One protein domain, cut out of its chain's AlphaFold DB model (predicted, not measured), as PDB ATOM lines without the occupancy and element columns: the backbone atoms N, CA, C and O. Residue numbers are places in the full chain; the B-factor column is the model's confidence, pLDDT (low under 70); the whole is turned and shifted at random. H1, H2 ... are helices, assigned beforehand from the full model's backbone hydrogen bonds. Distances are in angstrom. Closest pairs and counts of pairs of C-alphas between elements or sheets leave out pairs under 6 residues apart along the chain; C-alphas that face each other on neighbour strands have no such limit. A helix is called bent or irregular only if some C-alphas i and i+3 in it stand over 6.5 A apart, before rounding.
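What this domain is: This is residues 8 to 84 of the 115 residues of an uncharacterized protein of Thermoprotei archaeon (UniProt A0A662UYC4). A long, kinked helix, H1, makes one side of the model, and three shorter helices fold back into a tight group beside its later part. H3 packs on H1 and makes a hairpin with H4, while H2 crosses both and H4 covers H2 and H3 away from H1. The printed part has 77 residues with four named helices, H1, H2, H3 and H4 in chain order, and no named strand: all helix. It is compact, with a radius of gyration of the C-alphas of 12.1 A and spans of 38 by 29 by 18 A.

Where its parts are: H1, residues 8 to 34, begins with C-alpha 8 at (231.012, 275.238, 120.803) and measures 35.6 A; it has a kink of 64 degrees near residue 28 and is irregular, with C-alphas 26 and 29 7.1 A apart. H2, residues 38 to 52, measures 21.0 A. H3, residues 54 to 63, measures 15.4 A and is irregular, with C-alphas 60 and 63 7.0 A apart. H4, residues 66 to 81, measures 24.2 A, is irregular with C-alphas 67 and 70 7.6 A apart, and ends with C-alpha 81 at (254.560, 283.195, 114.256).

How they stand to each other: With residues 16 to 28 alone, H1 touches H3 at a steep tilt of 47 degrees; their closest C-alphas, of Ala 24 and Ile 60, are 4.1 A apart. H1 and H2 only just touch, with 3 pairs of C-alphas within 8 A, and only at the corner by their link, closest at Phe 34 and Ile 40, 6.2 A. H2 touches H3 with residues 45 to 49 alone, closest at the C-alphas of Ser 49 and Ala 57, 5.2 A. H2 touches H4 at a steep tilt of 42 degrees, the same way, closest at the C-alphas of Val 46 and Gly 79, 4.2 A. H3 and H4, a helical hairpin, touch at a shallow tilt of 19 degrees, opposite ways, closest at the C-alphas of Asn 54 and Val 76, 5.1 A. H1 and H4 are apart. Every O i to N i+4 pair is within hydrogen-bond range in H2, against 19 of 23 in H1, 5 of 6 in H3 and 10 of 12 in H4.

The domain as a whole: The two C-alphas farthest apart, of Pro 8 and Ser 37, are 38.4 A apart. The printed part has no cut, and its three links are tight. Mean pLDDT of the printed part is 84.7, with residues 80 to 84 under 70.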
ATOM      1  N   PRO A   8     230.424 276.066 121.858       80.44
ATOM      2  CA  PRO A   8     231.012 275.238 120.803       80.44
ATOM      3  C   PRO A   8     232.541 275.342 120.737       80.44
ATOM      4  O   PRO A   8     233.216 274.337 120.539       80.44
ATOM      5  N   LEU A   9     233.099 276.540 120.933       77.06
ATOM      6  CA  LEU A   9     234.547 276.756 120.942       77.06
ATOM      7  C   LEU A   9     235.192 276.066 122.147       77.06
ATOM      8  O   LEU A   9     236.228 275.421 122.005       77.06
ATOM      9  N   LEU A  10     234.553 276.154 123.315       79.69
ATOM     10  CA  LEU A  10     235.000 275.456 124.517       79.69
ATOM     11  C   LEU A  10     234.949 273.932 124.337       79.69
ATOM     12  O   LEU A  10     235.863 273.237 124.774       79.69
ATOM     13  N   ALA A  11     233.920 273.415 123.663       79.56
ATOM     14  CA  ALA A  11     233.819 271.996 123.338       79.56
ATOM     15  C   ALA A  11     234.946 271.548 122.394       79.56
ATOM     16  O   ALA A  11     235.597 270.548 122.674       79.56
ATOM     17  N   VAL A  12     235.244 272.307 121.333       80.88
ATOM     18  CA  VAL A  12     236.386 272.025 120.438       80.88
ATOM     19  C   VAL A  12     237.710 272.082 121.200       80.88
ATOM     20  O   VAL A  12     238.570 271.223 121.012       80.88
ATOM     21  N   PHE A  13     237.868 273.054 122.098       77.88
ATOM     22  CA  PHE A  13     239.042 273.144 122.959       77.88
ATOM     23  C   PHE A  13     239.174 271.911 123.860       77.88
ATOM     24  O   PHE A  13     240.254 271.345 123.938       77.88
ATOM     25  N   ALA A  14     238.091 271.447 124.487       80.19
ATOM     26  CA  ALA A  14     238.101 270.240 125.313       80.19
ATOM     27  C   ALA A  14     238.402 268.970 124.497       80.19
ATOM     28  O   ALA A  14     239.220 268.154 124.920       80.19
ATOM     29  N   LEU A  15     237.798 268.830 123.313       81.38
ATOM     30  CA  LEU A  15     238.053 267.717 122.392       81.38
ATOM     31  C   LEU A  15     239.520 267.667 121.960       81.38
ATOM     32  O   LEU A  15     240.113 266.596 121.935       81.38
ATOM     33  N   MET A  16     240.150 268.822 121.744       79.31
ATOM     34  CA  MET A  16     241.579 268.904 121.447       79.31
ATOM     35  C   MET A  16     242.445 268.302 122.572       79.31
ATOM     36  O   MET A  16     243.435 267.638 122.287       79.31
ATOM     37  N   PHE A  17     242.093 268.457 123.851       78.25
ATOM     38  CA  PHE A  17     242.844 267.780 124.921       78.25
ATOM     39  C   PHE A  17     242.650 266.263 124.919       78.25
ATOM     40  O   PHE A  17     243.590 265.543 125.248       78.25
ATOM     41  N   LEU A  18     241.465 265.782 124.536       81.19
ATOM     42  CA  LEU A  18     241.154 264.356 124.478       81.19
ATOM     43  C   LEU A  18     241.871 263.682 123.296       81.19
ATOM     44  O   LEU A  18     242.619 262.726 123.486       81.19
ATOM     45  N   ASP A  19     241.722 264.247 122.099       84.31
ATOM     46  CA  ASP A  19     242.277 263.691 120.863       84.31
ATOM     47  C   ASP A  19     243.806 263.797 120.838       84.31
ATOM     48  O   ASP A  19     244.516 262.824 120.569       84.31
ATOM     49  N   PHE A  20     244.347 264.981 121.154       83.38
ATOM     50  CA  PHE A  20     245.794 265.185 121.122       83.38
ATOM     51  C   PHE A  20     246.507 264.591 122.337       83.38
ATOM     52  O   PHE A  20     247.709 264.344 122.255       83.38
ATOM     53  N   GLY A  21     245.789 264.317 123.429       81.31
ATOM     54  CA  GLY A  21     246.308 263.546 124.555       81.31
ATOM     55  C   GLY A  21     246.651 262.109 124.153       81.31
ATOM     56  O   GLY A  21     247.762 261.655 124.415       81.31
ATOM     57  N   GLU A  22     245.752 261.428 123.439       84.06
ATOM     58  CA  GLU A  22     246.010 260.080 122.902       84.06
ATOM     59  C   GLU A  22     247.052 260.083 121.771       84.06
ATOM     60  O   GLU A  22     247.883 259.184 121.653       84.06
ATOM     61  N   LEU A  23     247.097 261.135 120.951       83.94
ATOM     62  CA  LEU A  23     248.203 261.289 120.000       83.94
ATOM     63  C   LEU A  23     249.546 261.485 120.713       83.94
ATOM     64  O   LEU A  23     250.562 260.990 120.229       83.94
ATOM     65  N   ALA A  24     249.574 262.178 121.854       84.62
ATOM     66  CA  ALA A  24     250.792 262.381 122.632       84.62
ATOM     67  C   ALA A  24     251.365 261.057 123.147       84.62
ATOM     68  O   ALA A  24     252.578 260.851 123.085       84.62
ATOM     69  N   THR A  25     250.508 260.153 123.632       84.62
ATOM     70  CA  THR A  25     250.923 258.825 124.108       84.62
ATOM     71  C   THR A  25     251.429 257.965 122.952       84.62
ATOM     72  O   THR A  25     252.482 257.336 123.074       84.62
ATOM     73  N   LEU A  26     250.755 258.009 121.799       86.44
ATOM     74  CA  LEU A  26     251.154 257.266 120.602       86.44
ATOM     75  C   LEU A  26     252.483 257.771 120.017       86.44
ATOM     76  O   LEU A  26     253.357 256.975 119.670       86.44
ATOM     77  N   LEU A  27     252.669 259.092 119.940       86.25
ATOM     78  CA  LEU A  27     253.897 259.708 119.428       86.25
ATOM     79  C   LEU A  27     255.035 259.731 120.455       86.25
ATOM     80  O   LEU A  27     256.168 260.034 120.076       86.25
ATOM     81  N   HIS A  28     254.775 259.404 121.725       85.19
ATOM     82  CA  HIS A  28     255.773 259.484 122.790       85.19
ATOM     83  C   HIS A  28     257.059 258.742 122.417       85.19
ATOM     84  O   HIS A  28     258.136 259.331 122.426       85.19
ATOM     85  N   ASN A  29     256.946 257.481 121.994       85.06
ATOM     86  CA  ASN A  29     258.106 256.654 121.649       85.06
ATOM     87  C   ASN A  29     258.888 257.195 120.443       85.06
ATOM     88  O   ASN A  29     260.104 257.026 120.376       85.06
ATOM     89  N   LEU A  30     258.202 257.865 119.511       87.56
ATOM     90  CA  LEU A  30     258.821 258.469 118.334       87.56
ATOM     91  C   LEU A  30     259.576 259.758 118.686       87.56
ATOM     92  O   LEU A  30     260.654 260.008 118.154       87.56
ATOM     93  N   LEU A  31     259.015 260.576 119.579       87.38
ATOM     94  CA  LEU A  31     259.563 261.886 119.933       87.38
ATOM     95  C   LEU A  31     260.610 261.813 121.049       87.38
ATOM     96  O   LEU A  31     261.567 262.585 121.030       87.38
ATOM     97  N   ASN A  32     260.477 260.871 121.986       87.38
ATOM     98  CA  ASN A  32     261.362 260.705 123.141       87.38
ATOM     99  C   ASN A  32     262.875 260.772 122.821       87.38
ATOM    100  O   ASN A  32     263.577 261.513 123.513       87.38
ATOM    101  N   PRO A  33     263.414 260.112 121.770       88.19
ATOM    102  CA  PRO A  33     264.843 260.219 121.455       88.19
ATOM    103  C   PRO A  33     265.292 261.652 121.123       88.19
ATOM    104  O   PRO A  33     266.421 262.028 121.437       88.19
ATOM    105  N   PHE A  34     264.411 262.477 120.550       86.12
ATOM    106  CA  PHE A  34     264.696 263.869 120.185       86.12
ATOM    107  C   PHE A  34     264.523 264.849 121.359       86.12
ATOM    108  O   PHE A  34     265.103 265.936 121.356       86.12
ATOM    109  N   LEU A  35     263.778 264.459 122.401       87.12
ATOM    110  CA  LEU A  35     263.466 265.274 123.585       87.12
ATOM    111  C   LEU A  35     264.538 265.178 124.686       87.12
ATOM    112  O   LEU A  35     264.250 265.240 125.881       87.12
ATOM    113  N   THR A  36     265.797 265.019 124.289       86.00
ATOM    114  CA  THR A  36     266.954 264.913 125.194       86.00
ATOM    115  C   THR A  36     267.775 266.199 125.253       86.00
ATOM    116  O   THR A  36     268.311 266.536 126.312       86.00
ATOM    117  N   SER A  37     267.847 266.941 124.144       90.75
ATOM    118  CA  SER A  37     268.627 268.177 124.023       90.75
ATOM    119  C   SER A  37     267.723 269.414 123.938       90.75
ATOM    120  O   SER A  37     266.747 269.392 123.181       90.75
ATOM    121  N   PRO A  38     268.051 270.515 124.642       90.38
ATOM    122  CA  PRO A  38     267.335 271.787 124.555       90.38
ATOM    123  C   PRO A  38     267.074 272.297 123.137       90.38
ATOM    124  O   PRO A  38     265.943 272.647 122.802       90.38
ATOM    125  N   LEU A  39     268.112 272.314 122.296       92.19
ATOM    126  CA  LEU A  39     268.025 272.853 120.937       92.19
ATOM    127  C   LEU A  39     267.158 271.970 120.039       92.19
ATOM    128  O   LEU A  39     266.310 272.479 119.314       92.19
ATOM    129  N   ILE A  40     267.332 270.648 120.132       92.44
ATOM    130  CA  ILE A  40     266.543 269.686 119.352       92.44
ATOM    131  C   ILE A  40     265.076 269.752 119.779       92.44
ATOM    132  O   ILE A  40     264.195 269.830 118.930       92.44
ATOM    133  N   THR A  41     264.812 269.823 121.084       93.25
ATOM    134  CA  THR A  41     263.453 269.953 121.628       93.25
ATOM    135  C   THR A  41     262.769 271.223 121.137       93.25
ATOM    136  O   THR A  41     261.604 271.186 120.752       93.25
ATOM    137  N   MET A  42     263.491 272.346 121.111       92.00
ATOM    138  CA  MET A  42     262.969 273.598 120.570       92.00
ATOM    139  C   MET A  42     262.652 273.475 119.077       92.00
ATOM    140  O   MET A  42     261.602 273.934 118.645       92.00
ATOM    141  N   LEU A  43     263.522 272.831 118.295       91.31
ATOM    142  CA  LEU A  43     263.314 272.652 116.859       91.31
ATOM    143  C   LEU A  43     262.111 271.745 116.568       91.31
ATOM    144  O   LEU A  43     261.287 272.092 115.731       91.31
ATOM    145  N   VAL A  44     261.965 270.647 117.317       92.31
ATOM    146  CA  VAL A  44     260.778 269.775 117.284       92.31
ATOM    147  C   VAL A  44     259.517 270.556 117.664       92.31
ATOM    148  O   VAL A  44     258.486 270.419 117.013       92.31
ATOM    149  N   ALA A  45     259.587 271.416 118.681       92.00
ATOM    150  CA  ALA A  45     258.468 272.267 119.073       92.00
ATOM    151  C   ALA A  45     258.087 273.281 117.983       92.00
ATOM    152  O   ALA A  45     256.902 273.468 117.712       92.00
ATOM    153  N   VAL A  46     259.069 273.891 117.312       90.25
ATOM    154  CA  VAL A  46     258.848 274.805 116.180       90.25
ATOM    155  C   VAL A  46     258.207 274.080 114.996       90.25
ATOM    156  O   VAL A  46     257.245 274.590 114.421       90.25
ATOM    157  N   THR A  47     258.721 272.912 114.609       88.25
ATOM    158  CA  THR A  47     258.208 272.163 113.450       88.25
ATOM    159  C   THR A  47     256.812 271.613 113.711       88.25
ATOM    160  O   THR A  47     255.928 271.766 112.869       88.25
ATOM    161  N   LEU A  48     256.577 271.048 114.896       88.12
ATOM    162  CA  LEU A  48     255.273 270.518 115.278       88.12
ATOM    163  C   LEU A  48     254.222 271.630 115.399       88.12
ATOM    164  O   LEU A  48     253.086 271.467 114.950       88.12
ATOM    165  N   SER A  49     254.611 272.782 115.950       87.75
ATOM    166  CA  SER A  49     253.720 273.936 116.076       87.75
ATOM    167  C   SER A  49     253.355 274.553 114.726       87.75
ATOM    168  O   SER A  49     252.202 274.921 114.525       87.75
ATOM    169  N   GLN A  50     254.278 274.572 113.759       83.75
ATOM    170  CA  GLN A  50     253.956 274.975 112.385       83.75
ATOM    171  C   GLN A  50     252.985 274.010 111.692       83.75
ATOM    172  O   GLN A  50     252.154 274.450 110.902       83.75
ATOM    173  N   ALA A  51     253.089 272.707 111.969       81.00
ATOM    174  CA  ALA A  51     252.264 271.693 111.317       81.00
ATOM    175  C   ALA A  51     250.824 271.638 111.855       81.00
ATOM    176  O   ALA A  51     249.902 271.377 111.084       81.00
ATOM    177  N   ILE A  52     250.626 271.851 113.163       79.38
ATOM    178  CA  ILE A  52     249.329 271.608 113.824       79.38
ATOM    179  C   ILE A  52     248.774 272.855 114.532       79.38
ATOM    180  O   ILE A  52     247.566 273.076 114.479       79.38
ATOM    181  N   SER A  53     249.634 273.666 115.168       81.12
ATOM    182  CA  SER A  53     249.404 274.897 115.969       81.12
ATOM    183  C   SER A  53     249.964 274.807 117.396       81.12
ATOM    184  O   SER A  53     250.214 273.722 117.924       81.12
ATOM    185  N   ASN A  54     250.122 275.970 118.044       85.00
ATOM    186  CA  ASN A  54     250.770 276.106 119.353       85.00
ATOM    187  C   ASN A  54     250.150 275.223 120.445       85.00
ATOM    188  O   ASN A  54     250.886 274.619 121.223       85.00
ATOM    189  N   VAL A  55     248.814 275.142 120.535       86.00
ATOM    190  CA  VAL A  55     248.149 274.447 121.655       86.00
ATOM    191  C   VAL A  55     248.219 272.916 121.520       86.00
ATOM    192  O   VAL A  55     248.756 272.291 122.436       86.00
ATOM    193  N   PRO A  56     247.805 272.288 120.400       86.38
ATOM    194  CA  PRO A  56     247.995 270.852 120.175       86.38
ATOM    195  C   PRO A  56     249.459 270.410 120.256       86.38
ATOM    196  O   PRO A  56     249.758 269.386 120.869       86.38
ATOM    197  N   ALA A  57     250.391 271.191 119.695       88.88
ATOM    198  CA  ALA A  57     251.816 270.866 119.753       88.88
ATOM    199  C   ALA A  57     252.342 270.857 121.198       88.88
ATOM    200  O   ALA A  57     253.149 270.002 121.562       88.88
ATOM    201  N   THR A  58     251.843 271.766 122.042       90.94
ATOM    202  CA  THR A  58     252.171 271.786 123.474       90.94
ATOM    203  C   THR A  58     251.622 270.554 124.195       90.94
ATOM    204  O   THR A  58     252.321 269.991 125.035       90.94
ATOM    205  N   ILE A  59     250.406 270.109 123.858       89.88
ATOM    206  CA  ILE A  59     249.794 268.902 124.440       89.88
ATOM    207  C   ILE A  59     250.614 267.659 124.073       89.88
ATOM    208  O   ILE A  59     250.980 266.896 124.966       89.88
ATOM    209  N   ILE A  60     250.995 267.499 122.802       90.50
ATOM    210  CA  ILE A  60     251.823 266.370 122.340       90.50
ATOM    211  C   ILE A  60     253.183 266.337 123.059       90.50
ATOM    212  O   ILE A  60     253.646 265.283 123.497       90.50
ATOM    213  N   LEU A  61     253.811 267.502 123.232       91.50
ATOM    214  CA  LEU A  61     255.126 267.630 123.868       91.50
ATOM    215  C   LEU A  61     255.079 267.675 125.402       91.50
ATOM    216  O   LEU A  61     256.129 267.753 126.039       91.50
ATOM    217  N   SER A  62     253.896 267.594 126.015       89.19
ATOM    218  CA  SER A  62     253.732 267.654 127.476       89.19
ATOM    219  C   SER A  62     254.422 266.499 128.215       89.19
ATOM    220  O   SER A  62     254.808 266.652 129.372       89.19
ATOM    221  N   SER A  63     254.633 265.372 127.526       85.19
ATOM    222  CA  SER A  63     255.348 264.194 128.033       85.19
ATOM    223  C   SER A  63     256.873 264.371 128.124       85.19
ATOM    224  O   SER A  63     257.564 263.516 128.680       85.19
ATOM    225  N   ALA A  64     257.419 265.471 127.593       87.38
ATOM    226  CA  ALA A  64     258.850 265.745 127.615       87.38
ATOM    227  C   ALA A  64     259.390 265.967 129.044       87.38
ATOM    228  O   ALA A  64     258.672 266.447 129.928       87.38
ATOM    229  N   PRO A  65     260.694 265.713 129.284       90.19
ATOM    230  CA  PRO A  65     261.325 265.981 130.570       90.19
ATOM    231  C   PRO A  65     261.055 267.403 131.067       90.19
ATOM    232  O   PRO A  65     261.319 268.374 130.356       90.19
ATOM    233  N   ARG A  66     260.627 267.540 132.331       89.00
ATOM    234  CA  ARG A  66     260.204 268.831 132.903       89.00
ATOM    235  C   ARG A  66     261.223 269.943 132.677       89.00
ATOM    236  O   ARG A  66     260.832 271.045 132.340       89.00
ATOM    237  N   LYS A  67     262.526 269.662 132.780       91.12
ATOM    238  CA  LYS A  67     263.617 270.633 132.551       91.12
ATOM    239  C   LYS A  67     263.580 271.330 131.178       91.12
ATOM    240  O   LYS A  67     264.171 272.396 131.032       91.12
ATOM    241  N   LEU A  68     262.896 270.751 130.190       92.38
ATOM    242  CA  LEU A  68     262.832 271.253 128.819       92.38
ATOM    243  C   LEU A  68     261.611 272.136 128.530       92.38
ATOM    244  O   LEU A  68     261.509 272.680 127.430       92.38
ATOM    245  N   TRP A  69     260.724 272.343 129.511       92.38
ATOM    246  CA  TRP A  69     259.474 273.096 129.344       92.38
ATOM    247  C   TRP A  69     259.676 274.479 128.703       92.38
ATOM    248  O   TRP A  69     258.875 274.897 127.871       92.38
ATOM    249  N   ARG A  70     260.776 275.173 129.040       93.19
ATOM    250  CA  ARG A  70     261.102 276.506 128.498       93.19
ATOM    251  C   ARG A  70     261.356 276.457 126.995       93.19
ATOM    252  O   ARG A  70     260.869 277.313 126.272       93.19
ATOM    253  N   TYR A  71     262.089 275.449 126.530       92.44
ATOM    254  CA  TYR A  71     262.428 275.286 125.115       92.44
ATOM    255  C   TYR A  71     261.209 274.887 124.290       92.44
ATOM    256  O   TYR A  71     261.055 275.360 123.168       92.44
ATOM    257  N   ILE A  72     260.311 274.087 124.871       91.25
ATOM    258  CA  ILE A  72     259.019 273.760 124.263       91.25
ATOM    259  C   ILE A  72     258.176 275.028 124.146       91.25
ATOM    260  O   ILE A  72     257.752 275.355 123.048       91.25
ATOM    261  N   ALA A  73     258.005 275.785 125.236       90.50
ATOM    262  CA  ALA A  73     257.215 277.016 125.242       90.50
ATOM    263  C   ALA A  73     257.740 278.060 124.242       90.50
ATOM    264  O   ALA A  73     256.956 278.670 123.519       90.50
ATOM    265  N   ILE A  74     259.059 278.245 124.168       90.06
ATOM    266  CA  ILE A  74     259.684 279.141 123.189       90.06
ATOM    267  C   ILE A  74     259.468 278.608 121.768       90.06
ATOM    268  O   ILE A  74     259.018 279.349 120.898       90.06
ATOM    269  N   GLY A  75     259.734 277.322 121.535       90.25
ATOM    270  CA  GLY A  75     259.646 276.722 120.208       90.25
ATOM    271  C   GLY A  75     258.228 276.701 119.642       90.25
ATOM    272  O   GLY A  75     258.028 277.102 118.496       90.25
ATOM    273  N   VAL A  76     257.223 276.322 120.438       90.69
ATOM    274  CA  VAL A  76     255.831 276.317 119.965       90.69
ATOM    275  C   VAL A  76     255.348 277.724 119.623       90.69
ATOM    276  O   VAL A  76     254.694 277.902 118.602       90.69
ATOM    277  N   ASN A  77     255.721 278.738 120.414       86.62
ATOM    278  CA  ASN A  77     255.359 280.126 120.122       86.62
ATOM    279  C   ASN A  77     256.066 280.653 118.870       86.62
ATOM    280  O   ASN A  77     255.414 281.264 118.028       86.62
ATOM    281  N   LEU A  78     257.362 280.363 118.703       83.50
ATOM    282  CA  LEU A  78     258.110 280.722 117.493       83.50
ATOM    283  C   LEU A  78     257.493 280.083 116.242       83.50
ATOM    284  O   LEU A  78     257.258 280.779 115.252       83.50
ATOM    285  N   GLY A  79     257.155 278.791 116.301       76.06
ATOM    286  CA  GLY A  79     256.494 278.086 115.199       76.06
ATOM    287  C   GLY A  79     255.145 278.700 114.810       76.06
ATOM    288  O   GLY A  79     254.847 278.810 113.625       76.06
ATOM    289  N   GLY A  80     254.385 279.204 115.786       67.50
ATOM    290  CA  GLY A  80     253.099 279.862 115.541       67.50
ATOM    291  C   GLY A  80     253.173 281.212 114.825       67.50
ATOM    292  O   GLY A  80     252.180 281.673 114.264       67.50
ATOM    293  N   THR A  81     254.342 281.858 114.844       66.25
ATOM    294  CA  THR A  81     254.560 283.195 114.256       66.25
ATOM    295  C   THR A  81     255.175 283.165 112.853       66.25
ATOM    296  O   THR A  81     255.148 284.176 112.155       66.25
ATOM    297  N   GLY A  82     255.734 282.024 112.430       56.62
ATOM    298  CA  GLY A  82     256.761 281.981 111.384       56.62
ATOM    299  C   GLY A  82     256.288 282.017 109.928       56.62
ATOM    300  O   GLY A  82     256.987 282.577 109.089       56.62
ATOM    301  N   PHE A  83     255.134 281.446 109.580       49.75
ATOM    302  CA  PHE A  83     254.716 281.391 108.175       49.75
ATOM    303  C   PHE A  83     253.199 281.257 108.066       49.75
ATOM    304  O   PHE A  83     252.657 280.299 108.592       49.75
ATOM    305  N   ILE A  84     252.560 282.237 107.417       47.25
ATOM    306  CA  ILE A  84     251.236 282.393 106.750       47.25
ATOM    307  C   ILE A  84     250.110 281.342 106.967       47.25
ATOM    308  O   ILE A  84     248.936 281.696 106.906       47.25
TER     309      ILE A  84